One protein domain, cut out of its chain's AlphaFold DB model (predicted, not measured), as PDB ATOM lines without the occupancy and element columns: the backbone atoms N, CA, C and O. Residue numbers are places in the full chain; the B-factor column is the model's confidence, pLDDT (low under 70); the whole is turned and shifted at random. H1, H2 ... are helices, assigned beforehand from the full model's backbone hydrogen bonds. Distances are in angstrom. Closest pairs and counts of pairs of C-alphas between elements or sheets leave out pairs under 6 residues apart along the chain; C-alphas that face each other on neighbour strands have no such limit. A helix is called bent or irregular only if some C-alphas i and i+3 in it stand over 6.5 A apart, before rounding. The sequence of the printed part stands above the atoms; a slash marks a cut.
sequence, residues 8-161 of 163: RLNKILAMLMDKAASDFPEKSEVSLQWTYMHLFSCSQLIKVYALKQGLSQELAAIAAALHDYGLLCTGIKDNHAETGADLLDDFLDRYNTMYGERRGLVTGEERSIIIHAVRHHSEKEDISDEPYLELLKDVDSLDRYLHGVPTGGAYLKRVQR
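This is residues 8 to 161 of the 163 residues of the protein "Phosphohydrolase" of Spirochaetes bacterium (UniProt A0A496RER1). Short helix H3 sits in the middle of a body of helices: H1 and H2 run lengthwise beside it, and the hairpin of H5 and H6 crosses over one side, packing on H3 through H6. H7 crosses H2 and H3, H8 packs on H7 at the far end from H1, and short H4 packs on the beginning of H5. The 154 printed residues include eight named helices, H1 to H8 in chain order, and no named strand; the class is all helix. The whole is compact, with a radius of gyration of the C-alphas of 14.5 A and spans of 42 by 40 by 22 A.

Find C-alpha 80 at (-43.030, 3.327, 51.312); from there H5, the longest helix by residues with 24, runs through residues 80 to 103, 28.3 A from first to last C-alpha. It has a kink of 54 degrees near residue 96 and is irregular: C-alphas 98 and 101 are 7.9 A apart. After it comes H6, residues 108 to 120, 18.3 A. Go back to C-alpha 8 at (-53.200, 21.154, 39.793) for H1, residues 8 to 23, 22.2 A. H2, residues 32 to 52, covers 31.1 A; H3 is residues 57 to 66 and H4 residues 69 to 74. H7, residues 131 to 146, covers 22.0 A, and H8, residues 153 to 159, ends at C-alpha 159, (-45.807, -4.744, 31.779).

Start at H5, which with residues 81 to 92 alone touches H6 in a helical hairpin at a shallow tilt of 26 degrees; their closest C-alphas, Ala 81 and Arg 119, are 4.9 A apart. H4 touches H5 at Gly 70 and Gly 84, the closest C-alphas, 3.5 A. H6 touches H3 at a steep tilt of 50 degrees, closest at Ala 63 and Ile 114, 4.9 A. H1, H2 and H3 form an up and down bundle, each running against the one before; H2 and H3 come closest at Ser 43 and Ala 61, 4.5 A, while H1 and H2 only just touch, with 3 pairs of C-alphas within 8 A, closest at Ala 20 and Leu 32, 7.3 A. H7 touches H2 at a steep tilt of 52 degrees, closest at Cys 42 and Asp 143, 5.9 A. H8 touches H7, about perpendicular at 82 degrees, closest at Leu 142 and Val 159, 5.1 A. H1 and H7 are apart. Every O i to N i+4 pair is within hydrogen-bond range in H1, H3, H4, H6, H7 and H8, with 15 of 17 in H2 and 16 of 20 in H5.

Look at Glu 101 and Gly 153 for the two C-alphas farthest apart, 44.2 A. The printed part has no cut and no long link. Its mean pLDDT is 96.6, and no printed residue is under 70.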
ATOM      1  N   ARG A   8     -53.347  21.761  38.462       98.31
ATOM      2  CA  ARG A   8     -53.200  21.154  39.793       98.31
ATOM      3  C   ARG A   8     -51.976  20.253  39.815       98.31
ATOM      4  O   ARG A   8     -51.067  20.481  40.615       98.31
ATOM      5  N   LEU A   9     -51.884  19.345  38.842       98.25
ATOM      6  CA  LEU A   9     -50.733  18.456  38.665       98.25
ATOM      7  C   LEU A   9     -49.409  19.223  38.611       98.25
ATOM      8  O   LEU A   9     -48.480  18.910  39.349       98.25
ATOM      9  N   ASN A  10     -49.313  20.248  37.760       97.12
ATOM     10  CA  ASN A  10     -48.068  20.994  37.581       97.12
ATOM     11  C   ASN A  10     -47.617  21.670  38.879       97.12
ATOM     12  O   ASN A  10     -46.417  21.787  39.127       97.12
ATOM     13  N   LYS A  11     -48.561  22.112  39.722       98.19
ATOM     14  CA  LYS A  11     -48.197  22.696  41.012       98.19
ATOM     15  C   LYS A  11     -47.828  21.636  42.049       98.19
ATOM     16  O   LYS A  11     -46.892  21.877  42.806       98.19
ATOM     17  N   ILE A  12     -48.493  20.484  42.053       98.31
ATOM     18  CA  ILE A  12     -48.116  19.338  42.891       98.31
ATOM     19  C   ILE A  12     -46.695  18.872  42.552       98.31
ATOM     20  O   ILE A  12     -45.864  18.772  43.449       98.31
ATOM     21  N   LEU A  13     -46.366  18.710  41.266       97.69
ATOM     22  CA  LEU A  13     -45.009  18.381  40.818       97.69
ATOM     23  C   LEU A  13     -43.981  19.417  41.289       97.69
ATOM     24  O   LEU A  13     -42.927  19.046  41.794       97.69
ATOM     25  N   ALA A  14     -44.294  20.712  41.181       96.94
ATOM     26  CA  ALA A  14     -43.409  21.755  41.693       96.94
ATOM     27  C   ALA A  14     -43.215  21.661  43.220       96.94
ATOM     28  O   ALA A  14     -42.096  21.802  43.692       96.94
ATOM     29  N   MET A  15     -44.268  21.369  43.994       97.06
ATOM     30  CA  MET A  15     -44.148  21.163  45.448       97.06
ATOM     31  C   MET A  15     -43.266  19.957  45.797       97.06
ATOM     32  O   MET A  15     -42.513  20.017  46.766       97.06
ATOM     33  N   LEU A  16     -43.342  18.875  45.017       95.88
ATOM     34  CA  LEU A  16     -42.476  17.705  45.191       95.88
ATOM     35  C   LEU A  16     -41.012  18.044  44.895       95.88
ATOM     36  O   LEU A  16     -40.135  17.631  45.649       95.88
ATOM     37  N   MET A  17     -40.754  18.840  43.851       93.44
ATOM     38  CA  MET A  17     -39.411  19.343  43.544       93.44
ATOM     39  C   MET A  17     -38.853  20.236  44.649       93.44
ATOM     40  O   MET A  17     -37.724  20.038  45.090       93.44
ATOM     41  N   ASP A  18     -39.654  21.171  45.156       94.12
ATOM     42  CA  ASP A  18     -39.241  22.035  46.262       94.12
ATOM     43  C   ASP A  18     -38.893  21.201  47.512       94.12
ATOM     44  O   ASP A  18     -37.885  21.460  48.178       94.12
ATOM     45  N   LYS A  19     -39.683  20.154  47.807       91.94
ATOM     46  CA  LYS A  19     -39.410  19.235  48.922       91.94
ATOM     47  C   LYS A  19     -38.120  18.448  48.714       91.94
ATOM     48  O   LYS A  19     -37.277  18.463  49.606       91.94
ATOM     49  N   ALA A  20     -37.944  17.777  47.577       88.62
ATOM     50  CA  ALA A  20     -36.739  16.976  47.360       88.62
ATOM     51  C   ALA A  20     -35.470  17.842  47.286       88.62
ATOM     52  O   ALA A  20     -34.397  17.393  47.669       88.62
ATOM     53  N   ALA A  21     -35.565  19.087  46.817       88.50
ATOM     54  CA  ALA A  21     -34.427  20.003  46.838       88.50
ATOM     55  C   ALA A  21     -34.036  20.444  48.260       88.50
ATOM     56  O   ALA A  21     -32.865  20.723  48.506       88.50
ATOM     57  N   SER A  22     -35.000  20.519  49.180       90.31
ATOM     58  CA  SER A  22     -34.782  21.072  50.522       90.31
ATOM     59  C   SER A  22     -34.499  20.014  51.589       90.31
ATOM     60  O   SER A  22     -33.819  20.308  52.566       90.31
ATOM     61  N   ASP A  23     -35.069  18.818  51.438       89.94
ATOM     62  CA  ASP A  23     -35.264  17.867  52.539       89.94
ATOM     63  C   ASP A  23     -35.237  16.409  52.041       89.94
ATOM     64  O   ASP A  23     -36.034  15.572  52.459       89.94
ATOM     65  N   PHE A  24     -34.368  16.104  51.071       92.19
ATOM     66  CA  PHE A  24     -34.158  14.719  50.649       92.19
ATOM     67  C   PHE A  24     -33.215  13.994  51.621       92.19
ATOM     68  O   PHE A  24     -32.116  14.501  51.875       92.19
ATOM     69  N   PRO A  25     -33.580  12.811  52.151       92.88
ATOM     70  CA  PRO A  25     -32.775  12.138  53.168       92.88
ATOM     71  C   PRO A  25     -31.394  11.717  52.651       92.88
ATOM     72  O   PRO A  25     -31.278  11.006  51.651       92.88
ATOM     73  N   GLU A  26     -30.332  12.086  53.375       90.12
ATOM     74  CA  GLU A  26     -28.942  11.768  52.997       90.12
ATOM     75  C   GLU A  26     -28.677  10.258  52.881       90.12
ATOM     76  O   GLU A  26     -27.856   9.825  52.075       90.12
ATOM     77  N   LYS A  27     -29.376   9.444  53.681       91.94
ATOM     78  CA  LYS A  27     -29.229   7.979  53.737       91.94
ATOM     79  C   LYS A  27     -30.339   7.243  52.979       91.94
ATOM     80  O   LYS A  27     -30.829   6.223  53.450       91.94
ATOM     81  N   SER A  28     -30.746   7.773  51.829       93.06
ATOM     82  CA  SER A  28     -31.775   7.149  50.992       93.06
ATOM     83  C   SER A  28     -31.274   5.884  50.283       93.06
ATOM     84  O   SER A  28     -30.159   5.837  49.764       93.06
ATOM     85  N   GLU A  29     -32.131   4.867  50.187       95.69
ATOM     86  CA  GLU A  29     -31.916   3.619  49.436       95.69
ATOM     87  C   GLU A  29     -32.038   3.798  47.913       95.69
ATOM     88  O   GLU A  29     -31.786   2.874  47.131       95.69
ATOM     89  N   VAL A  30     -32.465   4.985  47.481       92.62
ATOM     90  CA  VAL A  30     -32.490   5.430  46.090       92.62
ATOM     91  C   VAL A  30     -31.852   6.806  45.973       92.62
ATOM     92  O   VAL A  30     -31.920   7.625  46.885       92.62
ATOM     93  N   SER A  31     -31.253   7.085  44.818       94.00
ATOM     94  CA  SER A  31     -30.765   8.429  44.514       94.00
ATOM     95  C   SER A  31     -31.925   9.401  44.288       94.00
ATOM     96  O   SER A  31     -32.936   9.020  43.694       94.00
ATOM     97  N   LEU A  32     -31.722  10.673  44.624       92.19
ATOM     98  CA  LEU A  32     -32.654  11.759  44.318       92.19
ATOM     99  C   LEU A  32     -33.013  11.828  42.825       92.19
ATOM    100  O   LEU A  32     -34.164  12.054  42.457       92.19
ATOM    101  N   GLN A  33     -32.027  11.601  41.954       93.19
ATOM    102  CA  GLN A  33     -32.200  11.606  40.503       93.19
ATOM    103  C   GLN A  33     -33.188  10.523  40.059       93.19
ATOM    104  O   GLN A  33     -34.090  10.813  39.279       93.19
ATOM    105  N   TRP A  34     -33.042   9.299  40.578       94.19
ATOM    106  CA  TRP A  34     -33.980   8.203  40.316       94.19
ATOM    107  C   TRP A  34     -35.401   8.574  40.736       94.19
ATOM    108  O   TRP A  34     -36.308   8.487  39.912       94.19
ATOM    109  N   THR A  35     -35.581   9.047  41.973       91.81
ATOM    110  CA  THR A  35     -36.896   9.447  42.495       91.81
ATOM    111  C   THR A  35     -37.558  10.483  41.591       91.81
ATOM    112  O   THR A  35     -38.723  10.340  41.233       91.81
ATOM    113  N   TYR A  36     -36.810  11.496  41.144       90.94
ATOM    114  CA  TYR A  36     -37.344  12.503  40.232       90.94
ATOM    115  C   TYR A  36     -37.736  11.955  38.870       90.94
ATOM    116  O   TYR A  36     -38.827  12.261  38.385       90.94
ATOM    117  N   MET A  37     -36.835  11.196  38.245       95.38
ATOM    118  CA  MET A  37     -37.084  10.640  36.922       95.38
ATOM    119  C   MET A  37     -38.327   9.761  36.962       95.38
ATOM    120  O   MET A  37     -39.239  10.019  36.188       95.38
ATOM    121  N   HIS A  38     -38.394   8.830  37.917       96.88
ATOM    122  CA  HIS A  38     -39.480   7.866  38.062       96.88
ATOM    123  C   HIS A  38     -40.838   8.530  38.338       96.88
ATOM    124  O   HIS A  38     -41.799   8.307  37.603       96.88
ATOM    125  N   LEU A  39     -40.922   9.432  39.327       95.81
ATOM    126  CA  LEU A  39     -42.164  10.160  39.624       95.81
ATOM    127  C   LEU A  39     -42.657  10.964  38.411       95.81
ATOM    128  O   LEU A  39     -43.847  10.960  38.076       95.81
ATOM    129  N   PHE A  40     -41.741  11.662  37.733       96.00
ATOM    130  CA  PHE A  40     -42.101  12.488  36.591       96.00
ATOM    131  C   PHE A  40     -42.515  11.647  35.379       96.00
ATOM    132  O   PHE A  40     -43.553  11.942  34.778       96.00
ATOM    133  N   SER A  41     -41.756  10.612  35.012       97.88
ATOM    134  CA  SER A  41     -42.060   9.785  33.842       97.88
ATOM    135  C   SER A  41     -43.331   8.957  34.041       97.88
ATOM    136  O   SER A  41     -44.186   8.984  33.150       97.88
ATOM    137  N   CYS A  42     -43.566   8.398  35.237       98.38
ATOM    138  CA  CYS A  42     -44.853   7.796  35.609       98.38
ATOM    139  C   CYS A  42     -46.019   8.772  35.393       98.38
ATOM    140  O   CYS A  42     -47.014   8.426  34.750       98.38
ATOM    141  N   SER A  43     -45.882  10.026  35.850       97.94
ATOM    142  CA  SER A  43     -46.932  11.046  35.691       97.94
ATOM    143  C   SER A  43     -47.253  11.377  34.228       97.94
ATOM    144  O   SER A  43     -48.368  11.807  33.933       97.94
ATOM    145  N   GLN A  44     -46.312  11.198  33.294       97.00
ATOM    146  CA  GLN A  44     -46.564  11.406  31.865       97.00
ATOM    147  C   GLN A  44     -47.138  10.155  31.201       97.00
ATOM    148  O   GLN A  44     -48.122  10.264  30.467       97.00
ATOM    149  N   LEU A  45     -46.567   8.977  31.477       97.56
ATOM    150  CA  LEU A  45     -47.028   7.706  30.914       97.56
ATOM    151  C   LEU A  45     -48.487   7.434  31.280       97.56
ATOM    152  O   LEU A  45     -49.292   7.094  30.409       97.56
ATOM    153  N   ILE A  46     -48.865   7.675  32.536       98.31
ATOM    154  CA  ILE A  46     -50.224   7.390  32.997       98.31
ATOM    155  C   ILE A  46     -51.288   8.225  32.286       98.31
ATOM    156  O   ILE A  46     -52.388   7.734  32.062       98.31
ATOM    157  N   LYS A  47     -50.967   9.446  31.834       97.62
ATOM    158  CA  LYS A  47     -51.909  10.287  31.073       97.62
ATOM    159  C   LYS A  47     -52.308   9.639  29.755       97.62
ATOM    160  O   LYS A  47     -53.464   9.740  29.351       97.62
ATOM    161  N   VAL A  48     -51.359   8.978  29.087       95.62
ATOM    162  CA  VAL A  48     -51.594   8.309  27.801       95.62
ATOM    163  C   VAL A  48     -52.570   7.151  27.984       95.62
ATOM    164  O   VAL A  48     -53.496   6.988  27.190       95.62
ATOM    165  N   TYR A  49     -52.395   6.362  29.039       95.75
ATOM    166  CA  TYR A  49     -53.249   5.209  29.311       95.75
ATOM    167  C   TYR A  49     -54.593   5.597  29.929       95.75
ATOM    168  O   TYR A  49     -55.615   5.057  29.512       95.75
ATOM    169  N   ALA A  50     -54.627   6.600  30.808       97.12
ATOM    170  CA  ALA A  50     -55.867   7.180  31.316       97.12
ATOM    171  C   ALA A  50     -56.746   7.691  30.166       97.12
ATOM    172  O   ALA A  50     -57.938   7.400  30.128       97.12
ATOM    173  N   LEU A  51     -56.146   8.357  29.169       94.69
ATOM    174  CA  LEU A  51     -56.855   8.790  27.963       94.69
ATOM    175  C   LEU A  51     -57.472   7.613  27.193       94.69
ATOM    176  O   LEU A  51     -58.619   7.708  26.768       94.69
ATOM    177  N   LYS A  52     -56.747   6.498  27.040       93.31
ATOM    178  CA  LYS A  52     -57.259   5.293  26.361       93.31
ATOM    179  C   LYS A  52     -58.398   4.609  27.125       93.31
ATOM    180  O   LYS A  52     -59.231   3.967  26.497       93.31
ATOM    181  N   GLN A  53     -58.422   4.740  28.450       94.31
ATOM    182  CA  GLN A  53     -59.426   4.128  29.325       94.31
ATOM    183  C   GLN A  53     -60.597   5.069  29.664       94.31
ATOM    184  O   GLN A  53     -61.490   4.684  30.411       94.31
ATOM    185  N   GLY A  54     -60.613   6.299  29.137       95.69
ATOM    186  CA  GLY A  54     -61.652   7.287  29.451       95.69
ATOM    187  C   GLY A  54     -61.600   7.814  30.892       95.69
ATOM    188  O   GLY A  54     -62.598   8.326  31.393       95.69
ATOM    189  N   LEU A  55     -60.450   7.690  31.561       97.31
ATOM    190  CA  LEU A  55     -60.218   8.182  32.919       97.31
ATOM    191  C   LEU A  55     -59.701   9.626  32.907       97.31
ATOM    192  O   LEU A  55     -59.126  10.095  31.920       97.31
ATOM    193  N   SER A  56     -59.841  10.320  34.039       97.69
ATOM    194  CA  SER A  56     -59.265  11.654  34.218       97.69
ATOM    195  C   SER A  56     -57.740  11.576  34.188       97.69
ATOM    196  O   SER A  56     -57.106  11.011  35.082       97.69
ATOM    197  N   GLN A  57     -57.135  12.177  33.161       97.81
ATOM    198  CA  GLN A  57     -55.686  12.164  32.978       97.81
ATOM    199  C   GLN A  57     -54.979  12.968  34.071       97.81
ATOM    200  O   GLN A  57     -53.892  12.584  34.491       97.81
ATOM    201  N   GLU A  58     -55.571  14.079  34.533       98.12
ATOM    202  CA  GLU A  58     -54.980  14.879  35.611       98.12
ATOM    203  C   GLU A  58     -55.020  14.119  36.940       98.12
ATOM    204  O   GLU A  58     -53.999  14.061  37.617       98.12
ATOM    205  N   LEU A  59     -56.147  13.482  37.283       98.62
ATOM    206  CA  LEU A  59     -56.271  12.722  38.530       98.62
ATOM    207  C   LEU A  59     -55.305  11.531  38.563       98.62
ATOM    208  O   LEU A  59     -54.565  11.366  39.533       98.62
ATOM    209  N   ALA A  60     -55.248  10.754  37.476       98.62
ATOM    210  CA  ALA A  60     -54.315   9.636  37.366       98.62
ATOM    211  C   ALA A  60     -52.855  10.111  37.469       98.62
ATOM    212  O   ALA A  60     -52.050   9.530  38.192       98.62
ATOM    213  N   ALA A  61     -52.514  11.218  36.804       98.69
ATOM    214  CA  ALA A  61     -51.176  11.795  36.876       98.69
ATOM    215  C   ALA A  61     -50.817  12.345  38.260       98.69
ATOM    216  O   ALA A  61     -49.649  12.279  38.635       98.69
ATOM    217  N   ILE A  62     -51.782  12.874  39.020       98.75
ATOM    218  CA  ILE A  62     -51.561  13.299  40.408       98.75
ATOM    219  C   ILE A  62     -51.252  12.084  41.284       98.75
ATOM    220  O   ILE A  62     -50.271  12.124  42.021       98.75
ATOM    221  N   ALA A  63     -52.020  10.997  41.161       98.81
ATOM    222  CA  ALA A  63     -51.734   9.758  41.886       98.81
ATOM    223  C   ALA A  63     -50.335   9.216  41.543       98.81
ATOM    224  O   ALA A  63     -49.544   8.931  42.438       98.81
ATOM    225  N   ALA A  64     -49.970   9.186  40.256       98.75
ATOM    226  CA  ALA A  64     -48.636   8.772  39.820       98.75
ATOM    227  C   ALA A  64     -47.512   9.709  40.285       98.75
ATOM    228  O   ALA A  64     -46.430   9.239  40.618       98.75
ATOM    229  N   ALA A  65     -47.739  11.020  40.355       98.44
ATOM    230  CA  ALA A  65     -46.749  11.952  40.892       98.44
ATOM    231  C   ALA A  65     -46.511  11.758  42.402       98.44
ATOM    232  O   ALA A  65     -45.458  12.138  42.903       98.44
ATOM    233  N   LEU A  66     -47.485  11.189  43.118       98.56
ATOM    234  CA  LEU A  66     -47.487  11.067  44.576       98.56
ATOM    235  C   LEU A  66     -47.238   9.640  45.089       98.56
ATOM    236  O   LEU A  66     -47.090   9.469  46.296       98.56
ATOM    237  N   HIS A  67     -47.181   8.629  44.218       98.56
ATOM    238  CA  HIS A  67     -47.149   7.224  44.649       98.56
ATOM    239  C   HIS A  67     -45.945   6.865  45.530       98.56
ATOM    240  O   HIS A  67     -46.109   6.187  46.539       98.56
ATOM    241  N   ASP A  68     -44.775   7.429  45.227       97.56
ATOM    242  CA  ASP A  68     -43.545   7.249  46.005       97.56
ATOM    243  C   ASP A  68     -43.291   8.402  46.995       97.56
ATOM    244  O   ASP A  68     -42.155   8.667  47.397       97.56
ATOM    245  N   TYR A  69     -44.336   9.119  47.431       97.38
ATOM    246  CA  TYR A  69     -44.172  10.226  48.380       97.38
ATOM    247  C   TYR A  69     -43.553   9.777  49.716       97.38
ATOM    248  O   TYR A  69     -42.772  10.523  50.309       97.38
ATOM    249  N   GLY A  70     -43.819   8.544  50.160       96.31
ATOM    250  CA  GLY A  70     -43.164   7.966  51.337       96.31
ATOM    251  C   GLY A  70     -41.653   7.854  51.147       96.31
ATOM    252  O   GLY A  70     -40.895   8.329  51.990       96.31
ATOM    253  N   LEU A  71     -41.212   7.345  49.992       95.06
ATOM    254  CA  LEU A  71     -39.796   7.232  49.631       95.06
ATOM    255  C   LEU A  71     -39.125   8.606  49.528       95.06
ATOM    256  O   LEU A  71     -37.992   8.775  49.969       95.06
ATOM    257  N   LEU A  72     -39.831   9.607  48.995       94.88
ATOM    258  CA  LEU A  72     -39.360  10.993  48.964       94.88
ATOM    259  C   LEU A  72     -39.146  11.569  50.376       94.88
ATOM    260  O   LEU A  72     -38.235  12.369  50.577       94.88
ATOM    261  N   CYS A  73     -39.994  11.197  51.338       94.88
ATOM    262  CA  CYS A  73     -39.921  11.688  52.714       94.88
ATOM    263  C   CYS A  73     -38.880  10.955  53.566       94.88
ATOM    264  O   CYS A  73     -38.242  11.585  54.404       94.88
ATOM    265  N   THR A  74     -38.739   9.640  53.397       95.19
ATOM    266  CA  THR A  74     -37.960   8.792  54.317       95.19
ATOM    267  C   THR A  74     -36.684   8.239  53.699       95.19
ATOM    268  O   THR A  74     -35.753   7.903  54.426       95.19
ATOM    269  N   GLY A  75     -36.621   8.146  52.369       95.06
ATOM    270  CA  GLY A  75     -35.539   7.479  51.653       95.06
ATOM    271  C   GLY A  75     -35.579   5.951  51.756       95.06
ATOM    272  O   GLY A  75     -34.680   5.297  51.234       95.06
ATOM    273  N   ILE A  76     -36.597   5.375  52.401       96.06
ATOM    274  CA  ILE A  76     -36.708   3.943  52.702       96.06
ATOM    275  C   ILE A  76     -37.736   3.307  51.765       96.06
ATOM    276  O   ILE A  76     -38.838   3.835  51.616       96.06
ATOM    277  N   LYS A  77     -37.391   2.176  51.129       94.62
ATOM    278  CA  LYS A  77     -38.327   1.442  50.258       94.62
ATOM    279  C   LYS A  77     -39.302   0.578  51.038       94.62
ATOM    280  O   LYS A  77     -40.416   0.351  50.576       94.62
ATOM    281  N   ASP A  78     -38.887   0.045  52.178       96.12
ATOM    282  CA  ASP A  78     -39.774  -0.782  52.985       96.12
ATOM    283  C   ASP A  78     -40.999   0.031  53.433       96.12
ATOM    284  O   ASP A  78     -40.861   1.145  53.939       96.12
ATOM    285  N   ASN A  79     -42.200  -0.497  53.183       95.44
ATOM    286  CA  ASN A  79     -43.485   0.151  53.488       95.44
ATOM    287  C   ASN A  79     -43.646   1.599  52.965       95.44
ATOM    288  O   ASN A  79     -44.404   2.387  53.537       95.44
ATOM    289  N   HIS A  80     -42.964   1.968  51.871       96.88
ATOM    290  CA  HIS A  80     -43.030   3.327  51.312       96.88
ATOM    291  C   HIS A  80     -44.433   3.717  50.820       96.88
ATOM    292  O   HIS A  80     -44.795   4.889  50.911       96.88
ATOM    293  N   ALA A  81     -45.220   2.756  50.328       97.75
ATOM    294  CA  ALA A  81     -46.584   2.981  49.854       97.75
ATOM    295  C   ALA A  81     -47.527   3.379  51.006       97.75
ATOM    296  O   ALA A  81     -48.161   4.431  50.954       97.75
ATOM    297  N   GLU A  82     -47.532   2.583  52.080       98.00
ATOM    298  CA  GLU A  82     -48.289   2.833  53.315       98.00
ATOM    299  C   GLU A  82     -47.867   4.161  53.960       98.00
ATOM    300  O   GLU A  82     -48.687   5.054  54.173       98.00
ATOM    301  N   THR A  83     -46.556   4.342  54.157       97.62
ATOM    302  CA  THR A  83     -45.985   5.575  54.720       97.62
ATOM    303  C   THR A  83     -46.339   6.796  53.873       97.62
ATOM    304  O   THR A  83     -46.653   7.861  54.397       97.62
ATOM    305  N   GLY A  84     -46.279   6.661  52.547       96.88
ATOM    306  CA  GLY A  84     -46.648   7.723  51.621       96.88
ATOM    307  C   GLY A  84     -48.110   8.107  51.775       96.88
ATOM    308  O   GLY A  84     -48.402   9.288  51.948       96.88
ATOM    309  N   ALA A  85     -49.005   7.122  51.772       97.75
ATOM    310  CA  ALA A  85     -50.438   7.333  51.926       97.75
ATOM    311  C   ALA A  85     -50.790   8.057  53.236       97.75
ATOM    312  O   ALA A  85     -51.585   8.994  53.202       97.75
ATOM    313  N   ASP A  86     -50.153   7.695  54.351       97.94
ATOM    314  CA  ASP A  86     -50.371   8.344  55.654       97.94
ATOM    315  C   ASP A  86     -49.927   9.817  55.672       97.94
ATOM    316  O   ASP A  86     -50.526  10.649  56.350       97.94
ATOM    317  N   LEU A  87     -48.895  10.168  54.902       97.75
ATOM    318  CA  LEU A  87     -48.374  11.537  54.819       97.75
ATOM    319  C   LEU A  87     -49.101  12.409  53.780       97.75
ATOM    320  O   LEU A  87     -48.844  13.619  53.693       97.75
ATOM    321  N   LEU A  88     -49.963  11.819  52.945       97.94
ATOM    322  CA  LEU A  88     -50.576  12.522  51.820       97.94
ATOM    323  C   LEU A  88     -51.724  13.444  52.217       97.94
ATOM    324  O   LEU A  88     -51.928  14.443  51.524       97.94
ATOM    325  N   ASP A  89     -52.422  13.175  53.320       96.88
ATOM    326  CA  ASP A  89     -53.478  14.068  53.804       96.88
ATOM    327  C   ASP A  89     -52.929  15.483  54.040       96.88
ATOM    328  O   ASP A  89     -53.375  16.442  53.397       96.88
ATOM    329  N   ASP A  90     -51.854  15.590  54.827       97.88
ATOM    330  CA  ASP A  90     -51.158  16.846  55.117       97.88
ATOM    331  C   ASP A  90     -50.587  17.514  53.856       97.88
ATOM    332  O   ASP A  90     -50.545  18.744  53.729       97.88
ATOM    333  N   PHE A  91     -50.100  16.727  52.893       98.31
ATOM    334  CA  PHE A  91     -49.620  17.268  51.622       98.31
ATOM    335  C   PHE A  91     -50.761  17.907  50.820       98.31
ATOM    336  O   PHE A  91     -50.635  19.049  50.362       98.31
ATOM    337  N   LEU A  92     -51.880  17.195  50.672       98.56
ATOM    338  CA  LEU A  92     -53.038  17.651  49.909       98.56
ATOM    339  C   LEU A  92     -53.756  18.814  50.606       98.56
ATOM    340  O   LEU A  92     -54.220  19.731  49.926       98.56
ATOM    341  N   ASP A  93     -53.773  18.851  51.942       98.44
ATOM    342  CA  ASP A  93     -54.313  19.985  52.702       98.44
ATOM    343  C   ASP A  93     -53.479  21.249  52.506       98.44
ATOM    344  O   ASP A  93     -54.028  22.328  52.252       98.44
ATOM    345  N   ARG A  94     -52.146  21.129  52.515       98.25
ATOM    346  CA  ARG A  94     -51.258  22.250  52.170       98.25
ATOM    347  C   ARG A  94     -51.467  22.716  50.732       98.25
ATOM    348  O   ARG A  94     -51.533  23.924  50.495       98.25
ATOM    349  N   TYR A  95     -51.607  21.793  49.777       98.62
ATOM    350  CA  TYR A  95     -51.913  22.149  48.390       98.62
ATOM    351  C   TYR A  95     -53.229  22.940  48.292       98.62
ATOM    352  O   TYR A  95     -53.241  24.046  47.741       98.62
ATOM    353  N   ASN A  96     -54.313  22.411  48.864       98.56
ATOM    354  CA  ASN A  96     -55.633  23.035  48.823       98.56
ATOM    355  C   ASN A  96     -55.625  24.412  49.500       98.56
ATOM    356  O   ASN A  96     -56.107  25.378  48.911       98.56
ATOM    357  N   THR A  97     -54.989  24.529  50.666       98.50
ATOM    358  CA  THR A  97     -54.888  25.787  51.422       98.50
ATOM    359  C   THR A  97     -54.115  26.861  50.653       98.50
ATOM    360  O   THR A  97     -54.540  28.010  50.576       98.50
ATOM    361  N   MET A  98     -52.968  26.520  50.059       98.12
ATOM    362  CA  MET A  98     -52.088  27.520  49.432       98.12
ATOM    363  C   MET A  98     -52.470  27.854  47.981       98.12
ATOM    364  O   MET A  98     -52.149  28.937  47.460       98.12
ATOM    365  N   TYR A  99     -53.080  26.897  47.281       98.12
ATOM    366  CA  TYR A  99     -53.233  26.945  45.827       98.12
ATOM    367  C   TYR A  99     -54.639  26.624  45.325       98.12
ATOM    368  O   TYR A  99     -54.929  26.984  44.181       98.12
ATOM    369  N   GLY A 100     -55.501  26.022  46.148       96.69
ATOM    370  CA  GLY A 100     -56.830  25.548  45.766       96.69
ATOM    371  C   GLY A 100     -57.711  26.621  45.135       96.69
ATOM    372  O   GLY A 100     -58.236  26.409  44.046       96.69
ATOM    373  N   GLU A 101     -57.781  27.817  45.728       96.25
ATOM    374  CA  GLU A 101     -58.588  28.929  45.193       96.25
ATOM    375  C   GLU A 101     -58.180  29.350  43.772       96.25
ATOM    376  O   GLU A 101     -59.015  29.744  42.962       96.25
ATOM    377  N   ARG A 102     -56.884  29.258  43.441       95.88
ATOM    378  CA  ARG A 102     -56.337  29.728  42.154       95.88
ATOM    379  C   ARG A 102     -56.207  28.627  41.107       95.88
ATOM    380  O   ARG A 102     -56.110  28.930  39.919       95.88
ATOM    381  N   ARG A 103     -56.103  27.368  41.537       95.56
ATOM    382  CA  ARG A 103     -55.778  26.227  40.664       95.56
ATOM    383  C   ARG A 103     -56.843  25.140  40.639       95.56
ATOM    384  O   ARG A 103     -56.777  24.291  39.761       95.56
ATOM    385  N   GLY A 104     -57.811  25.190  41.545       97.44
ATOM    386  CA  GLY A 104     -58.766  24.121  41.789       97.44
ATOM    387  C   GLY A 104     -58.339  23.265  42.978       97.44
ATOM    388  O   GLY A 104     -57.152  22.968  43.158       97.44
ATOM    389  N   LEU A 105     -59.332  22.889  43.781       98.06
ATOM    390  CA  LEU A 105     -59.177  21.970  44.902       98.06
ATOM    391  C   LEU A 105     -58.965  20.540  44.389       98.06
ATOM    392  O   LEU A 105     -59.449  20.175  43.316       98.06
ATOM    393  N   VAL A 106     -58.257  19.739  45.175       98.31
ATOM    394  CA  VAL A 106     -58.394  18.280  45.165       98.31
ATOM    395  C   VAL A 106     -59.570  17.964  46.082       98.31
ATOM    396  O   VAL A 106     -59.522  18.290  47.273       98.31
ATOM    397  N   THR A 107     -60.653  17.428  45.525       98.38
ATOM    398  CA  THR A 107     -61.881  17.149  46.286       98.38
ATOM    399  C   THR A 107     -61.682  15.990  47.265       98.38
ATOM    400  O   THR A 107     -60.703  15.252  47.176       98.38
ATOM    401  N   GLY A 108     -62.620  15.796  48.198       98.38
ATOM    402  CA  GLY A 108     -62.581  14.643  49.108       98.38
ATOM    403  C   GLY A 108     -62.642  13.297  48.377       98.38
ATOM    404  O   GLY A 108     -61.959  12.359  48.765       98.38
ATOM    405  N   GLU A 109     -63.401  13.216  47.282       98.44
ATOM    406  CA  GLU A 109     -63.474  12.015  46.439       98.44
ATOM    407  C   GLU A 109     -62.150  11.759  45.705       98.44
ATOM    408  O   GLU A 109     -61.605  10.660  45.779       98.44
ATOM    409  N   GLU A 110     -61.586  12.787  45.062       98.69
ATOM    410  CA  GLU A 110     -60.282  12.684  44.394       98.69
ATOM    411  C   GLU A 110     -59.174  12.320  45.388       98.69
ATOM    412  O   GLU A 110     -58.328  11.484  45.083       98.69
ATOM    413  N   ARG A 111     -59.198  12.911  46.590       98.62
ATOM    414  CA  ARG A 111     -58.277  12.590  47.686       98.62
ATOM    415  C   ARG A 111     -58.362  11.114  48.055       98.62
ATOM    416  O   ARG A 111     -57.324  10.463  48.096       98.62
ATOM    417  N   SER A 112     -59.565  10.584  48.281       98.56
ATOM    418  CA  SER A 112     -59.752   9.166  48.604       98.56
ATOM    419  C   SER A 112     -59.208   8.258  47.502       98.56
ATOM    420  O   SER A 112     -58.493   7.309  47.803       98.56
ATOM    421  N   ILE A 113     -59.467   8.588  46.230       98.75
ATOM    422  CA  ILE A 113     -58.930   7.845  45.078       98.75
ATOM    423  C   ILE A 113     -57.398   7.881  45.068       98.75
ATOM    424  O   ILE A 113     -56.765   6.841  44.912       98.75
ATOM    425  N   ILE A 114     -56.793   9.061  45.240       98.81
ATOM    426  CA  ILE A 114     -55.333   9.229  45.241       98.81
ATOM    427  C   ILE A 114     -54.711   8.439  46.390       98.81
ATOM    428  O   ILE A 114     -53.824   7.630  46.148       98.81
ATOM    429  N   ILE A 115     -55.166   8.653  47.627       98.75
ATOM    430  CA  ILE A 115     -54.575   8.027  48.817       98.75
ATOM    431  C   ILE A 115     -54.735   6.509  48.758       98.75
ATOM    432  O   ILE A 115     -53.773   5.797  49.033       98.75
ATOM    433  N   HIS A 116     -55.904   6.008  48.348       98.69
ATOM    434  CA  HIS A 116     -56.115   4.573  48.185       98.69
ATOM    435  C   HIS A 116     -55.202   3.992  47.098       98.69
ATOM    436  O   HIS A 116     -54.499   3.009  47.339       98.69
ATOM    437  N   ALA A 117     -55.134   4.642  45.929       98.69
ATOM    438  CA  ALA A 117     -54.256   4.211  44.849       98.69
ATOM    439  C   ALA A 117     -52.789   4.166  45.300       98.69
ATOM    440  O   ALA A 117     -52.102   3.180  45.051       98.69
ATOM    441  N   VAL A 118     -52.320   5.202  46.004       98.69
ATOM    442  CA  VAL A 118     -50.955   5.267  46.544       98.69
ATOM    443  C   VAL A 118     -50.715   4.203  47.609       98.69
ATOM    444  O   VAL A 118     -49.678   3.554  47.563       98.69
ATOM    445  N   ARG A 119     -51.646   3.957  48.530       98.62
ATOM    446  CA  ARG A 119     -51.460   2.955  49.590       98.62
ATOM    447  C   ARG A 119     -51.204   1.562  49.024       98.62
ATOM    448  O   ARG A 119     -50.274   0.876  49.436       98.62
ATOM    449  N   HIS A 120     -51.986   1.189  48.019       98.56
ATOM    450  CA  HIS A 120     -52.001  -0.168  47.485       98.56
ATOM    451  C   HIS A 120     -51.170  -0.329  46.208       98.56
ATOM    452  O   HIS A 120     -51.093  -1.428  45.660       98.56
ATOM    453  N   HIS A 121     -50.509   0.720  45.697       98.31
ATOM    454  CA  HIS A 121     -49.815   0.629  44.406       98.31
ATOM    455  C   HIS A 121     -48.704  -0.434  44.401       98.31
ATOM    456  O   HIS A 121     -48.383  -0.966  43.342       98.31
ATOM    457  N   SER A 122     -48.103  -0.766  45.545       97.56
ATOM    458  CA  SER A 122     -47.045  -1.781  45.634       97.56
ATOM    459  C   SER A 122     -47.568  -3.228  45.589       97.56
ATOM    460  O   SER A 122     -46.802  -4.152  45.314       97.56
ATOM    461  N   GLU A 123     -48.871  -3.450  45.773       97.62
ATOM    462  CA  GLU A 123     -49.515  -4.770  45.809       97.62
ATOM    463  C   GLU A 123     -49.752  -5.313  44.390       97.62
ATOM    464  O   GLU A 123     -50.867  -5.350  43.869       97.62
ATOM    465  N   LYS A 124     -48.673  -5.678  43.693       97.12
ATOM    466  CA  LYS A 124     -48.732  -5.973  42.252       97.12
ATOM    467  C   LYS A 124     -49.511  -7.239  41.891       97.12
ATOM    468  O   LYS A 124     -50.034  -7.286  40.779       97.12
ATOM    469  N   GLU A 125     -49.564  -8.240  42.764       96.62
ATOM    470  CA  GLU A 125     -50.326  -9.478  42.518       96.62
ATOM    471  C   GLU A 125     -51.827  -9.297  42.787       96.62
ATOM    472  O   GLU A 125     -52.639  -9.989  42.174       96.62
ATOM    473  N   ASP A 126     -52.198  -8.332  43.631       96.19
ATOM    474  CA  ASP A 126     -53.594  -8.071  43.960       96.19
ATOM    475  C   ASP A 126     -54.254  -7.293  42.824       96.19
ATOM    476  O   ASP A 126     -53.757  -6.246  42.393       96.19
ATOM    477  N   ILE A 127     -55.367  -7.824  42.324       95.44
ATOM    478  CA  ILE A 127     -56.161  -7.228  41.250       95.44
ATOM    479  C   ILE A 127     -57.463  -6.710  41.854       95.44
ATOM    480  O   ILE A 127     -58.157  -7.461  42.540       95.44
ATOM    481  N   SER A 128     -57.802  -5.452  41.581       95.12
ATOM    482  CA  SER A 128     -59.069  -4.841  41.992       95.12
ATOM    483  C   SER A 128     -59.885  -4.357  40.790       95.12
ATOM    484  O   SER A 128     -59.374  -4.241  39.677       95.12
ATOM    485  N   ASP A 129     -61.156  -4.028  41.032       96.06
ATOM    486  CA  ASP A 129     -62.036  -3.373  40.050       96.06
ATOM    487  C   ASP A 129     -61.853  -1.840  40.030       96.06
ATOM    488  O   ASP A 129     -62.657  -1.106  39.453       96.06
ATOM    489  N   GLU A 130     -60.801  -1.329  40.678       97.56
ATOM    490  CA  GLU A 130     -60.563   0.101  40.830       97.56
ATOM    491  C   GLU A 130     -59.613   0.631  39.749       97.56
ATOM    492  O   GLU A 130     -58.401   0.383  39.791       97.56
ATOM    493  N   PRO A 131     -60.116   1.416  38.782       97.69
ATOM    494  CA  PRO A 131     -59.376   1.693  37.558       97.69
ATOM    495  C   PRO A 131     -58.121   2.545  37.784       97.69
ATOM    496  O   PRO A 131     -57.101   2.312  37.141       97.69
ATOM    497  N   TYR A 132     -58.156   3.514  38.707       98.56
ATOM    498  CA  TYR A 132     -56.985   4.347  39.005       98.56
ATOM    499  C   TYR A 132     -55.884   3.572  39.731       98.56
ATOM    500  O   TYR A 132     -54.709   3.796  39.442       98.56
ATOM    501  N   LEU A 133     -56.248   2.654  40.634       98.62
ATOM    502  CA  LEU A 133     -55.289   1.808  41.339       98.62
ATOM    503  C   LEU A 133     -54.611   0.846  40.361       98.62
ATOM    504  O   LEU A 133     -53.383   0.822  40.285       98.62
ATOM    505  N   GLU A 134     -55.387   0.099  39.571       98.31
ATOM    506  CA  GLU A 134     -54.820  -0.847  38.606       98.31
ATOM    507  C   GLU A 134     -53.953  -0.144  37.563       98.31
ATOM    508  O   GLU A 134     -52.840  -0.594  37.275       98.31
ATOM    509  N   LEU A 135     -54.404   1.009  37.062       98.31
ATOM    510  CA  LEU A 135     -53.621   1.795  36.121       98.31
ATOM    511  C   LEU A 135     -52.312   2.314  36.744       98.31
ATOM    512  O   LEU A 135     -51.272   2.302  36.084       98.31
ATOM    513  N   LEU A 136     -52.332   2.748  38.007       98.69
ATOM    514  CA  LEU A 136     -51.122   3.176  38.708       98.69
ATOM    515  C   LEU A 136     -50.145   2.012  38.904       98.69
ATOM    516  O   LEU A 136     -48.955   2.157  38.620       98.69
ATOM    517  N   LYS A 137     -50.637   0.841  39.332       98.62
ATOM    518  CA  LYS A 137     -49.812  -0.364  39.505       98.62
ATOM    519  C   LYS A 137     -49.116  -0.762  38.204       98.62
ATOM    520  O   LYS A 137     -47.941  -1.150  38.224       98.62
ATOM    521  N   ASP A 138     -49.855  -0.674  37.104       98.19
ATOM    522  CA  ASP A 138     -49.398  -0.982  35.758       98.19
ATOM    523  C   ASP A 138     -48.325  -0.004  35.275       98.19
ATOM    524  O   ASP A 138     -47.258  -0.434  34.834       98.19
ATOM    525  N   VAL A 139     -48.573   1.301  35.405       98.31
ATOM    526  CA  VAL A 139     -47.638   2.330  34.935       98.31
ATOM    527  C   VAL A 139     -46.367   2.380  35.768       98.31
ATOM    528  O   VAL A 139     -45.303   2.500  35.173       98.31
ATOM    529  N   ASP A 140     -46.435   2.220  37.091       98.56
ATOM    530  CA  ASP A 140     -45.228   2.098  37.922       98.56
ATOM    531  C   ASP A 140     -44.350   0.921  37.442       98.56
ATOM    532  O   ASP A 140     -43.151   1.063  37.193       98.56
ATOM    533  N   SER A 141     -44.969  -0.234  37.177       98.44
ATOM    534  CA  SER A 141     -44.243  -1.407  36.667       98.44
ATOM    535  C   SER A 141     -43.635  -1.161  35.282       98.44
ATOM    536  O   SER A 141     -42.486  -1.533  35.031       98.44
ATOM    537  N   LEU A 142     -44.396  -0.528  34.386       98.19
ATOM    538  CA  LEU A 142     -43.964  -0.200  33.029       98.19
ATOM    539  C   LEU A 142     -42.832   0.824  33.012       98.19
ATOM    540  O   LEU A 142     -41.863   0.636  32.285       98.19
ATOM    541  N   ASP A 143     -42.929   1.882  33.807       98.31
ATOM    542  CA  ASP A 143     -41.921   2.932  33.870       98.31
ATOM    543  C   ASP A 143     -40.568   2.374  34.322       98.31
ATOM    544  O   ASP A 143     -39.558   2.556  33.642       98.31
ATOM    545  N   ARG A 144     -40.565   1.578  35.399       96.88
ATOM    546  CA  ARG A 144     -39.365   0.874  35.876       96.88
ATOM    547  C   ARG A 144     -38.739   0.015  34.777       96.88
ATOM    548  O   ARG A 144     -37.525   0.070  34.573       96.88
ATOM    549  N   TYR A 145     -39.557  -0.751  34.056       98.06
ATOM    550  CA  TYR A 145     -39.100  -1.569  32.933       98.06
ATOM    551  C   TYR A 145     -38.486  -0.720  31.808       98.06
ATOM    552  O   TYR A 145     -37.415  -1.056  31.304       98.06
ATOM    553  N   LEU A 146     -39.111   0.408  31.452       97.44
ATOM    554  CA  LEU A 146     -38.618   1.326  30.418       97.44
ATOM    555  C   LEU A 146     -37.314   2.038  30.815       97.44
ATOM    556  O   LEU A 146     -36.514   2.362  29.939       97.44
ATOM    557  N   HIS A 147     -37.051   2.207  32.112       96.94
ATOM    558  CA  HIS A 147     -35.750   2.649  32.635       96.94
ATOM    559  C   HIS A 147     -34.697   1.531  32.715       96.94
ATOM    560  O   HIS A 147     -33.589   1.752  33.203       96.94
ATOM    561  N   GLY A 148     -35.010   0.322  32.243       96.50
ATOM    562  CA  GLY A 148     -34.080  -0.808  32.224       96.50
ATOM    563  C   GLY A 148     -33.888  -1.483  33.583       96.50
ATOM    564  O   GLY A 148     -32.911  -2.211  33.770       96.50
ATOM    565  N   VAL A 149     -34.796  -1.267  34.541       96.44
ATOM    566  CA  VAL A 149     -34.762  -1.977  35.824       96.44
ATOM    567  C   VAL A 149     -35.104  -3.456  35.587       96.44
ATOM    568  O   VAL A 149     -36.137  -3.748  34.973       96.44
ATOM    569  N   PRO A 150     -34.290  -4.413  36.082       96.75
ATOM    570  CA  PRO A 150     -34.613  -5.833  35.999       96.75
ATOM    571  C   PRO A 150     -36.019  -6.117  36.534       96.75
ATOM    572  O   PRO A 150     -36.346  -5.780  37.671       96.75
ATOM    573  N   THR A 151     -36.855  -6.717  35.690       95.69
ATOM    574  CA  THR A 151     -38.292  -6.863  35.935       95.69
ATOM    575  C   THR A 151     -38.694  -8.329  35.806       95.69
ATOM    576  O   THR A 151     -38.367  -8.989  34.823       95.69
ATOM    577  N   GLY A 152     -39.408  -8.847  36.804       96.06
ATOM    578  CA  GLY A 152     -39.883 -10.229  36.852       96.06
ATOM    579  C   GLY A 152     -41.158 -10.357  37.684       96.06
ATOM    580  O   GLY A 152     -41.653  -9.370  38.230       96.06
ATOM    581  N   GLY A 153     -41.697 -11.575  37.771       96.88
ATOM    582  CA  GLY A 153     -42.882 -11.877  38.581       96.88
ATOM    583  C   GLY A 153     -44.076 -10.969  38.261       96.88
ATOM    584  O   GLY A 153     -44.377 -10.717  37.092       96.88
ATOM    585  N   ALA A 154     -44.731 -10.468  39.309       96.88
ATOM    586  CA  ALA A 154     -45.902  -9.596  39.229       96.88
ATOM    587  C   ALA A 154     -45.692  -8.346  38.359       96.88
ATOM    588  O   ALA A 154     -46.565  -7.983  37.574       96.88
ATOM    589  N   TYR A 155     -44.517  -7.715  38.456       96.94
ATOM    590  CA  TYR A 155     -44.197  -6.519  37.675       96.94
ATOM    591  C   TYR A 155     -44.189  -6.830  36.175       96.94
ATOM    592  O   TYR A 155     -44.802  -6.106  35.397       96.94
ATOM    593  N   LEU A 156     -43.571  -7.944  35.760       97.50
ATOM    594  CA  LEU A 156     -43.532  -8.328  34.344       97.50
ATOM    595  C   LEU A 156     -44.929  -8.654  33.800       97.50
ATOM    596  O   LEU A 156     -45.254  -8.240  32.689       97.50
ATOM    597  N   LYS A 157     -45.774  -9.334  34.589       97.38
ATOM    598  CA  LYS A 157     -47.173  -9.603  34.209       97.38
ATOM    599  C   LYS A 157     -47.936  -8.305  33.920       97.38
ATOM    600  O   LYS A 157     -48.738  -8.267  32.993       97.38
ATOM    601  N   ARG A 158     -47.686  -7.243  34.696       97.06
ATOM    602  CA  ARG A 158     -48.292  -5.919  34.479       97.06
ATOM    603  C   ARG A 158     -47.753  -5.233  33.229       97.06
ATOM    604  O   ARG A 158     -48.543  -4.746  32.429       97.06
ATOM    605  N   VAL A 159     -46.438  -5.275  33.005       97.00
ATOM    606  CA  VAL A 159     -45.807  -4.744  31.779       97.00
ATOM    607  C   VAL A 159     -46.412  -5.376  30.520       97.00
ATOM    608  O   VAL A 159     -46.772  -4.662  29.587       97.00
ATOM    609  N   GLN A 160     -46.596  -6.701  30.516       95.88
ATOM    610  CA  GLN A 160     -47.147  -7.470  29.388       95.88
ATOM    611  C   GLN A 160     -48.582  -7.095  28.994       95.88
ATOM    612  O   GLN A 160     -49.036  -7.478  27.923       95.88
ATOM    613  N   ARG A 161     -49.308  -6.325  29.814       91.25
ATOM    614  CA  ARG A 161     -50.627  -5.790  29.436       91.25
ATOM    615  C   ARG A 161     -50.535  -4.696  28.362       91.25
ATOM    616  O   ARG A 161     -51.554  -4.350  27.768       91.25
TER     617      ARG A 161